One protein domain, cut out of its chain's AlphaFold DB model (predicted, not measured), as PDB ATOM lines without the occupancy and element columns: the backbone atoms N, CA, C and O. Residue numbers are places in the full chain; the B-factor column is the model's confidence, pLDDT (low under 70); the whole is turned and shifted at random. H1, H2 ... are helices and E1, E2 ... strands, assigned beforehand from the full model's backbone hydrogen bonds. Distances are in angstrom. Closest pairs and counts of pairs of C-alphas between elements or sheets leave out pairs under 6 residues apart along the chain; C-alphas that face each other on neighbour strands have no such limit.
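AT A GLANCE: This is residues 28 to 89 of the 92 residues of the protein "Polysaccharide biosynthesis family protein" of Clostridium argentinense CDC 2741 (UniProt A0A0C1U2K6). The domain has little regular structure: a small head of loops round the short hairpin E1-E2, with short helices H1 and H2, and a long arm to helix H3 at the far end. Residues 69 to 76 and 78 to 84 stand free. The printed part has 62 residues, 24 of them in named elements, in order H1, E1, E2, H2, H3; the class is mixed. It spans 47 by 24 by 19 A, only just extended, close to loose, with a radius of gyration of the C-alphas of 16.2 A.

HOW THE PARTS SIT: H1, residues 29 to 32, has a tight link to E1, residues 33 to 35. E1 and E2, residues 40 to 42, form an antiparallel hairpin at 165 degrees; N 34 and O 41 are within hydrogen-bond range, 2.9 A. Residues 34 to 35 also pair antiparallel with residues 60 to 61. H2, residues 51 to 54, is apart from H1 and E1. H3, residues 79 to 88, is apart from H1, E1, E2 and H2. In H3 every O i to N i+4 pair is within range; H1 and H2 are too short for one.

IN THESE COORDINATES: H1 begins at C-alpha 29 (-6.807, 13.684, 6.478). H3, 14.6 A long, ends at C-alpha 88 (-25.647, -7.262, 25.726).

THE WHOLE: The C-alphas farthest apart, of Asp 47 and Glu 80, are 47.8 A apart. The printed part has no cut. The link from H2 to H3 is long, 24 residues. Residues 70 to 74 have pLDDT under 70.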
ATOM      1  N   ASP A  28      -5.934  17.381   8.321       91.81
ATOM      2  CA  ASP A  28      -5.081  17.049   7.180       91.81
ATOM      3  C   ASP A  28      -5.643  15.859   6.395       91.81
ATOM      4  O   ASP A  28      -5.669  15.893   5.163       91.81
ATOM      5  N   ASP A  29      -6.169  14.851   7.098       93.19
ATOM      6  CA  ASP A  29      -6.807  13.684   6.478       93.19
ATOM      7  C   ASP A  29      -8.125  14.039   5.778       93.19
ATOM      8  O   ASP A  29      -8.570  13.322   4.877       93.19
ATOM      9  N   SER A  30      -8.759  15.156   6.148       93.88
ATOM     10  CA  SER A  30     -10.060  15.554   5.601       93.88
ATOM     11  C   SER A  30     -10.039  15.697   4.072       93.88
ATOM     12  O   SER A  30     -11.022  15.383   3.406       93.88
ATOM     13  N   ARG A  31      -8.884  16.058   3.498       93.06
ATOM     14  CA  ARG A  31      -8.669  16.214   2.049       93.06
ATOM     15  C   ARG A  31      -8.841  14.931   1.242       93.06
ATOM     16  O   ARG A  31      -9.116  15.007   0.049       93.06
ATOM     17  N   SER A  32      -8.641  13.772   1.862       93.94
ATOM     18  CA  SER A  32      -8.810  12.463   1.225       93.94
ATOM     19  C   SER A  32      -9.882  11.614   1.904       93.94
ATOM     20  O   SER A  32      -9.961  10.409   1.656       93.94
ATOM     21  N   THR A  33     -10.725  12.227   2.739       95.38
ATOM     22  CA  THR A  33     -11.770  11.520   3.475       95.38
ATOM     23  C   THR A  33     -13.134  11.695   2.821       95.38
ATOM     24  O   THR A  33     -13.573  12.807   2.543       95.38
ATOM     25  N   TYR A  34     -13.830  10.582   2.617       95.19
ATOM     26  CA  TYR A  34     -15.171  10.561   2.048       95.19
ATOM     27  C   TYR A  34     -16.162  10.011   3.067       95.19
ATOM     28  O   TYR A  34     -15.894   9.007   3.730       95.19
ATOM     29  N   GLU A  35     -17.306  10.675   3.176       94.88
ATOM     30  CA  GLU A  35     -18.451  10.259   3.970       94.88
ATOM     31  C   GLU A  35     -19.351   9.318   3.168       94.88
ATOM     32  O   GLU A  35     -19.660   9.558   1.999       94.88
ATOM     33  N   TYR A  36     -19.784   8.252   3.832       95.00
ATOM     34  CA  TYR A  36     -20.782   7.294   3.377       95.00
ATOM     35  C   TYR A  36     -21.899   7.229   4.419       95.00
ATOM     36  O   TYR A  36     -21.756   7.726   5.533       95.00
ATOM     37  N   GLU A  37     -22.994   6.540   4.096       91.81
ATOM     38  CA  GLU A  37     -24.181   6.468   4.961       91.81
ATOM     39  C   GLU A  37     -23.874   6.073   6.419       91.81
ATOM     40  O   GLU A  37     -24.480   6.606   7.342       91.81
ATOM     41  N   ASN A  38     -22.929   5.150   6.632       90.69
ATOM     42  CA  ASN A  38     -22.655   4.571   7.955       90.69
ATOM     43  C   ASN A  38     -21.176   4.608   8.373       90.69
ATOM     44  O   ASN A  38     -20.822   4.029   9.399       90.69
ATOM     45  N   HIS A  39     -20.292   5.204   7.569       92.56
ATOM     46  CA  HIS A  39     -18.855   5.233   7.848       92.56
ATOM     47  C   HIS A  39     -18.134   6.302   7.020       92.56
ATOM     48  O   HIS A  39     -18.697   6.871   6.089       92.56
ATOM     49  N   TYR A  40     -16.860   6.522   7.339       93.88
ATOM     50  CA  TYR A  40     -15.945   7.337   6.545       93.88
ATOM     51  C   TYR A  40     -14.828   6.457   5.982       93.88
ATOM     52  O   TYR A  40     -14.424   5.482   6.621       93.88
ATOM     53  N   ILE A  41     -14.303   6.817   4.811       95.38
ATOM     54  CA  ILE A  41     -13.088   6.219   4.247       95.38
ATOM     55  C   ILE A  41     -12.052   7.318   4.060       95.38
ATOM     56  O   ILE A  41     -12.286   8.257   3.305       95.38
ATOM     57  N   ILE A  42     -10.900   7.172   4.717       95.00
ATOM     58  CA  ILE A  42      -9.712   7.996   4.479       95.00
ATOM     59  C   ILE A  42      -8.879   7.288   3.412       95.00
ATOM     60  O   ILE A  42      -8.302   6.228   3.670       95.00
ATOM     61  N   TYR A  43      -8.837   7.835   2.198       94.88
ATOM     62  CA  TYR A  43      -8.028   7.255   1.134       94.88
ATOM     63  C   TYR A  43      -6.548   7.620   1.310       94.88
ATOM     64  O   TYR A  43      -6.232   8.754   1.690       94.88
ATOM     65  N   PRO A  44      -5.625   6.690   1.005       92.94
ATOM     66  CA  PRO A  44      -4.197   6.968   1.060       92.94
ATOM     67  C   PRO A  44      -3.801   8.093   0.101       92.94
ATOM     68  O   PRO A  44      -4.166   8.073  -1.073       92.94
ATOM     69  N   ASN A  45      -2.991   9.029   0.590       86.81
ATOM     70  CA  ASN A  45      -2.415  10.105  -0.213       86.81
ATOM     71  C   ASN A  45      -0.966   9.767  -0.609       86.81
ATOM     72  O   ASN A  45      -0.018  10.412  -0.166       86.81
ATOM     73  N   PHE A  46      -0.793   8.687  -1.376       89.88
ATOM     74  CA  PHE A  46       0.510   8.257  -1.891       89.88
ATOM     75  C   PHE A  46       0.517   8.256  -3.417       89.88
ATOM     76  O   PHE A  46      -0.454   7.823  -4.030       89.88
ATOM     77  N   ASP A  47       1.650   8.615  -4.027       87.56
ATOM     78  CA  ASP A  47       1.801   8.699  -5.491       87.56
ATOM     79  C   ASP A  47       1.484   7.386  -6.231       87.56
ATOM     80  O   ASP A  47       1.075   7.392  -7.388       87.56
ATOM     81  N   TRP A  48       1.677   6.239  -5.573       89.38
ATOM     82  CA  TRP A  48       1.394   4.912  -6.132       89.38
ATOM     83  C   TRP A  48      -0.068   4.469  -5.952       89.38
ATOM     84  O   TRP A  48      -0.455   3.410  -6.456       89.38
ATOM     85  N   TRP A  49      -0.880   5.230  -5.216       88.88
ATOM     86  CA  TRP A  49      -2.291   4.935  -5.004       88.88
ATOM     87  C   TRP A  49      -3.149   5.665  -6.036       88.88
ATOM     88  O   TRP A  49      -3.321   6.880  -5.983       88.88
ATOM     89  N   ASN A  50      -3.733   4.908  -6.965       87.75
ATOM     90  CA  ASN A  50      -4.684   5.470  -7.912       87.75
ATOM     91  C   ASN A  50      -6.095   5.476  -7.310       87.75
ATOM     92  O   ASN A  50      -6.778   4.449  -7.294       87.75
ATOM     93  N   VAL A  51      -6.532   6.643  -6.826       83.56
ATOM     94  CA  VAL A  51      -7.884   6.816  -6.275       83.56
ATOM     95  C   VAL A  51      -8.938   6.471  -7.323       83.56
ATOM     96  O   VAL A  51      -9.880   5.773  -6.983       83.56
ATOM     97  N   SER A  52      -8.777   6.857  -8.593       84.25
ATOM     98  CA  SER A  52      -9.827   6.639  -9.601       84.25
ATOM     99  C   SER A  52     -10.100   5.160  -9.895       84.25
ATOM    100  O   SER A  52     -11.218   4.811 -10.258       84.25
ATOM    101  N   GLU A  53      -9.115   4.282  -9.689       89.62
ATOM    102  CA  GLU A  53      -9.261   2.831  -9.871       89.62
ATOM    103  C   GLU A  53      -9.774   2.105  -8.620       89.62
ATOM    104  O   GLU A  53     -10.302   0.999  -8.722       89.62
ATOM    105  N   ARG A  54      -9.566   2.684  -7.432       88.94
ATOM    106  CA  ARG A  54      -9.819   2.035  -6.132       88.94
ATOM    107  C   ARG A  54     -10.833   2.783  -5.271       88.94
ATOM    108  O   ARG A  54     -10.925   2.536  -4.069       88.94
ATOM    109  N   PHE A  55     -11.561   3.710  -5.878       93.69
ATOM    110  CA  PHE A  55     -12.595   4.485  -5.220       93.69
ATOM    111  C   PHE A  55     -13.850   3.638  -5.014       93.69
ATOM    112  O   PHE A  55     -14.365   3.024  -5.948       93.69
ATOM    113  N   THR A  56     -14.366   3.641  -3.790       94.56
ATOM    114  CA  THR A  56     -15.673   3.069  -3.470       94.56
ATOM    115  C   THR A  56     -16.759   4.073  -3.843       94.56
ATOM    116  O   THR A  56     -16.814   5.170  -3.279       94.56
ATOM    117  N   GLU A  57     -17.636   3.699  -4.774       94.12
ATOM    118  CA  GLU A  57     -18.748   4.543  -5.227       94.12
ATOM    119  C   GLU A  57     -19.698   4.949  -4.087       94.12
ATOM    120  O   GLU A  57     -19.859   4.235  -3.097       94.12
ATOM    121  N   GLY A  58     -20.352   6.104  -4.243       94.06
ATOM    122  CA  GLY A  58     -21.325   6.628  -3.277       94.06
ATOM    123  C   GLY A  58     -20.733   7.485  -2.154       94.06
ATOM    124  O   GLY A  58     -21.492   8.005  -1.342       94.06
ATOM    125  N   GLY A  59     -19.409   7.663  -2.119       95.06
ATOM    126  CA  GLY A  59     -18.748   8.544  -1.157       95.06
ATOM    127  C   GLY A  59     -18.868  10.023  -1.530       95.06
ATOM    128  O   GLY A  59     -18.680  10.390  -2.692       95.06
ATOM    129  N   VAL A  60     -19.108  10.879  -0.535       95.38
ATOM    130  CA  VAL A  60     -19.105  12.346  -0.672       95.38
ATOM    131  C   VAL A  60     -17.868  12.907   0.024       95.38
ATOM    132  O   VAL A  60     -17.625  12.600   1.185       95.38
ATOM    133  N   LEU A  61     -17.064  13.710  -0.679       94.81
ATOM    134  CA  LEU A  61     -15.882  14.339  -0.083       94.81
ATOM    135  C   LEU A  61     -16.315  15.279   1.050       94.81
ATOM    136  O   LEU A  61     -17.204  16.110   0.847       94.81
ATOM    137  N   ILE A  62     -15.687  15.151   2.219       93.94
ATOM    138  CA  ILE A  62     -15.994  16.013   3.365       93.94
ATOM    139  C   ILE A  62     -15.363  17.403   3.211       93.94
ATOM    140  O   ILE A  62     -14.490  17.623   2.372       93.94
ATOM    141  N   GLU A  63     -15.799  18.361   4.029       93.19
ATOM    142  CA  GLU A  63     -15.255  19.721   4.006       93.19
ATOM    143  C   GLU A  63     -13.746  19.743   4.329       93.19
ATOM    144  O   GLU A  63     -13.258  19.037   5.221       93.19
ATOM    145  N   GLU A  64     -12.977  20.567   3.609       92.19
ATOM    146  CA  GLU A  64     -11.558  20.755   3.919       92.19
ATOM    147  C   GLU A  64     -11.399  21.384   5.311       92.19
ATOM    148  O   GLU A  64     -12.014  22.398   5.632       92.19
ATOM    149  N   GLY A  65     -10.559  20.782   6.153       89.69
ATOM    150  CA  GLY A  65     -10.392  21.192   7.543       89.69
ATOM    151  C   GLY A  65     -11.466  20.658   8.493       89.69
ATOM    152  O   GLY A  65     -11.433  21.009   9.678       89.69
ATOM    153  N   PHE A  66     -12.381  19.801   8.020       88.50
ATOM    154  CA  PHE A  66     -13.262  19.031   8.889       88.50
ATOM    155  C   PHE A  66     -12.443  18.187   9.869       88.50
ATOM    156  O   PHE A  66     -11.441  17.572   9.513       88.50
ATOM    157  N   GLU A  67     -12.903  18.135  11.115       84.69
ATOM    158  CA  GLU A  67     -12.315  17.313  12.165       84.69
ATOM    159  C   GLU A  67     -13.430  16.498  12.813       84.69
ATOM    160  O   GLU A  67     -14.398  17.067  13.329       84.69
ATOM    161  N   TYR A  68     -13.299  15.171  12.801       81.25
ATOM    162  CA  TYR A  68     -14.230  14.323  13.535       81.25
ATOM    163  C   TYR A  68     -13.767  14.231  14.983       81.25
ATOM    164  O   TYR A  68     -12.852  13.465  15.309       81.25
ATOM    165  N   ASN A  69     -14.401  15.025  15.849       71.31
ATOM    166  CA  ASN A  69     -14.125  15.034  17.275       71.31
ATOM    167  C   ASN A  69     -15.420  14.862  18.103       71.31
ATOM    168  O   ASN A  69     -16.524  15.182  17.652       71.31
ATOM    169  N   PRO A  70     -15.320  14.359  19.346       62.66
ATOM    170  CA  PRO A  70     -16.473  14.185  20.229       62.66
ATOM    171  C   PRO A  70     -17.251  15.470  20.518       62.66
ATOM    172  O   PRO A  70     -18.413  15.405  20.921       62.66
ATOM    173  N   SER A  71     -16.624  16.635  20.340       60.75
ATOM    174  CA  SER A  71     -17.257  17.929  20.587       60.75
ATOM    175  C   SER A  71     -18.244  18.364  19.503       60.75
ATOM    176  O   SER A  71     -19.119  19.166  19.823       60.75
ATOM    177  N   ASN A  72     -18.147  17.862  18.265       59.09
ATOM    178  CA  ASN A  72     -18.981  18.342  17.156       59.09
ATOM    179  C   ASN A  72     -19.908  17.290  16.522       59.09
ATOM    180  O   ASN A  72     -20.976  17.675  16.064       59.09
ATOM    181  N   ASN A  73     -19.560  15.995  16.526       63.47
ATOM    182  CA  ASN A  73     -20.221  15.019  15.640       63.47
ATOM    183  C   ASN A  73     -20.546  13.655  16.275       63.47
ATOM    184  O   ASN A  73     -20.743  12.665  15.567       63.47
ATOM    185  N   VAL A  74     -20.631  13.570  17.606       68.50
ATOM    186  CA  VAL A  74     -20.906  12.297  18.295       68.50
ATOM    187  C   VAL A  74     -22.301  12.272  18.913       68.50
ATOM    188  O   VAL A  74     -22.682  13.141  19.701       68.50
ATOM    189  N   LYS A  75     -23.061  11.212  18.605       78.00
ATOM    190  CA  LYS A  75     -24.261  10.858  19.365       78.00
ATOM    191  C   LYS A  75     -23.840  10.433  20.772       78.00
ATOM    192  O   LYS A  75     -23.297   9.347  20.970       78.00
ATOM    193  N   TRP A  76     -24.127  11.276  21.755       83.62
ATOM    194  CA  TRP A  76     -23.892  10.954  23.158       83.62
ATOM    195  C   TRP A  76     -24.896   9.915  23.649       83.62
ATOM    196  O   TRP A  76     -26.107  10.117  23.558       83.62
ATOM    197  N   LEU A  77     -24.386   8.816  24.201       85.69
ATOM    198  CA  LEU A  77     -25.213   7.801  24.844       85.69
ATOM    199  C   LEU A  77     -25.716   8.305  26.199       85.69
ATOM    200  O   LEU A  77     -24.940   8.774  27.042       85.69
ATOM    201  N   LYS A  78     -27.015   8.144  26.442       89.56
ATOM    202  CA  LYS A  78     -27.605   8.285  27.775       89.56
ATOM    203  C   LYS A  78     -27.153   7.142  28.680       89.56
ATOM    204  O   LYS A  78     -26.671   6.100  28.233       89.56
ATOM    205  N   VAL A  79     -27.320   7.332  29.988       88.50
ATOM    206  CA  VAL A  79     -26.955   6.319  30.991       88.50
ATOM    207  C   VAL A  79     -27.702   5.007  30.744       88.50
ATOM    208  O   VAL A  79     -27.126   3.936  30.914       88.50
ATOM    209  N   GLU A  80     -28.958   5.091  30.327       89.00
ATOM    210  CA  GLU A  80     -29.832   3.958  30.035       89.00
ATOM    211  C   GLU A  80     -29.358   3.198  28.791       89.00
ATOM    212  O   GLU A  80     -29.143   1.992  28.874       89.00
ATOM    213  N   GLU A  81     -29.081   3.906  27.688       90.25
ATOM    214  CA  GLU A  81     -28.551   3.313  26.447       90.25
ATOM    215  C   GLU A  81     -27.218   2.589  26.708       90.25
ATOM    216  O   GLU A  81     -26.991   1.480  26.225       90.25
ATOM    217  N   LEU A  82     -26.347   3.179  27.533       89.25
ATOM    218  CA  LEU A  82     -25.083   2.556  27.916       89.25
ATOM    219  C   LEU A  82     -25.292   1.291  28.767       89.25
ATOM    220  O   LEU A  82     -24.618   0.290  28.539       89.25
ATOM    221  N   LYS A  83     -26.238   1.293  29.717       88.31
ATOM    222  CA  LYS A  83     -26.581   0.095  30.510       88.31
ATOM    223  C   LYS A  83     -27.130  -1.033  29.637       88.31
ATOM    224  O   LYS A  83     -26.778  -2.188  29.850       88.31
ATOM    225  N   GLU A  84     -27.970  -0.711  28.657       90.69
ATOM    226  CA  GLU A  84     -28.502  -1.695  27.711       90.69
ATOM    227  C   GLU A  84     -27.397  -2.334  26.869       90.69
ATOM    228  O   GLU A  84     -27.398  -3.550  26.687       90.69
ATOM    229  N   LEU A  85     -26.439  -1.537  26.388       90.25
ATOM    230  CA  LEU A  85     -25.277  -2.046  25.658       90.25
ATOM    231  C   LEU A  85     -24.404  -2.943  26.540       90.25
ATOM    232  O   LEU A  85     -24.026  -4.025  26.103       90.25
ATOM    233  N   LEU A  86     -24.144  -2.540  27.789       88.75
ATOM    234  CA  LEU A  86     -23.382  -3.350  28.743       88.75
ATOM    235  C   LEU A  86     -24.051  -4.705  29.016       88.75
ATOM    236  O   LEU A  86     -23.361  -5.714  29.051       88.75
ATOM    237  N   ASN A  87     -25.381  -4.753  29.145       88.31
ATOM    238  CA  ASN A  87     -26.114  -6.008  29.359       88.31
ATOM    239  C   ASN A  87     -26.074  -6.958  28.149       88.31
ATOM    240  O   ASN A  87     -26.310  -8.153  28.308       88.31
ATOM    241  N   LYS A  88     -25.814  -6.443  26.940       90.81
ATOM    242  CA  LYS A  88     -25.647  -7.262  25.726       90.81
ATOM    243  C   LYS A  88     -24.252  -7.870  25.616       90.81
ATOM    244  O   LYS A  88     -24.081  -8.837  24.877       90.81
ATOM    245  N   LEU A  89     -23.263  -7.316  26.316       89.12
ATOM    246  CA  LEU A  89     -21.925  -7.890  26.364       89.12
ATOM    247  C   LEU A  89     -21.976  -9.143  27.242       89.12
ATOM    248  O   LEU A  89     -22.167  -9.068  28.454       89.12
TER     249      LEU A  89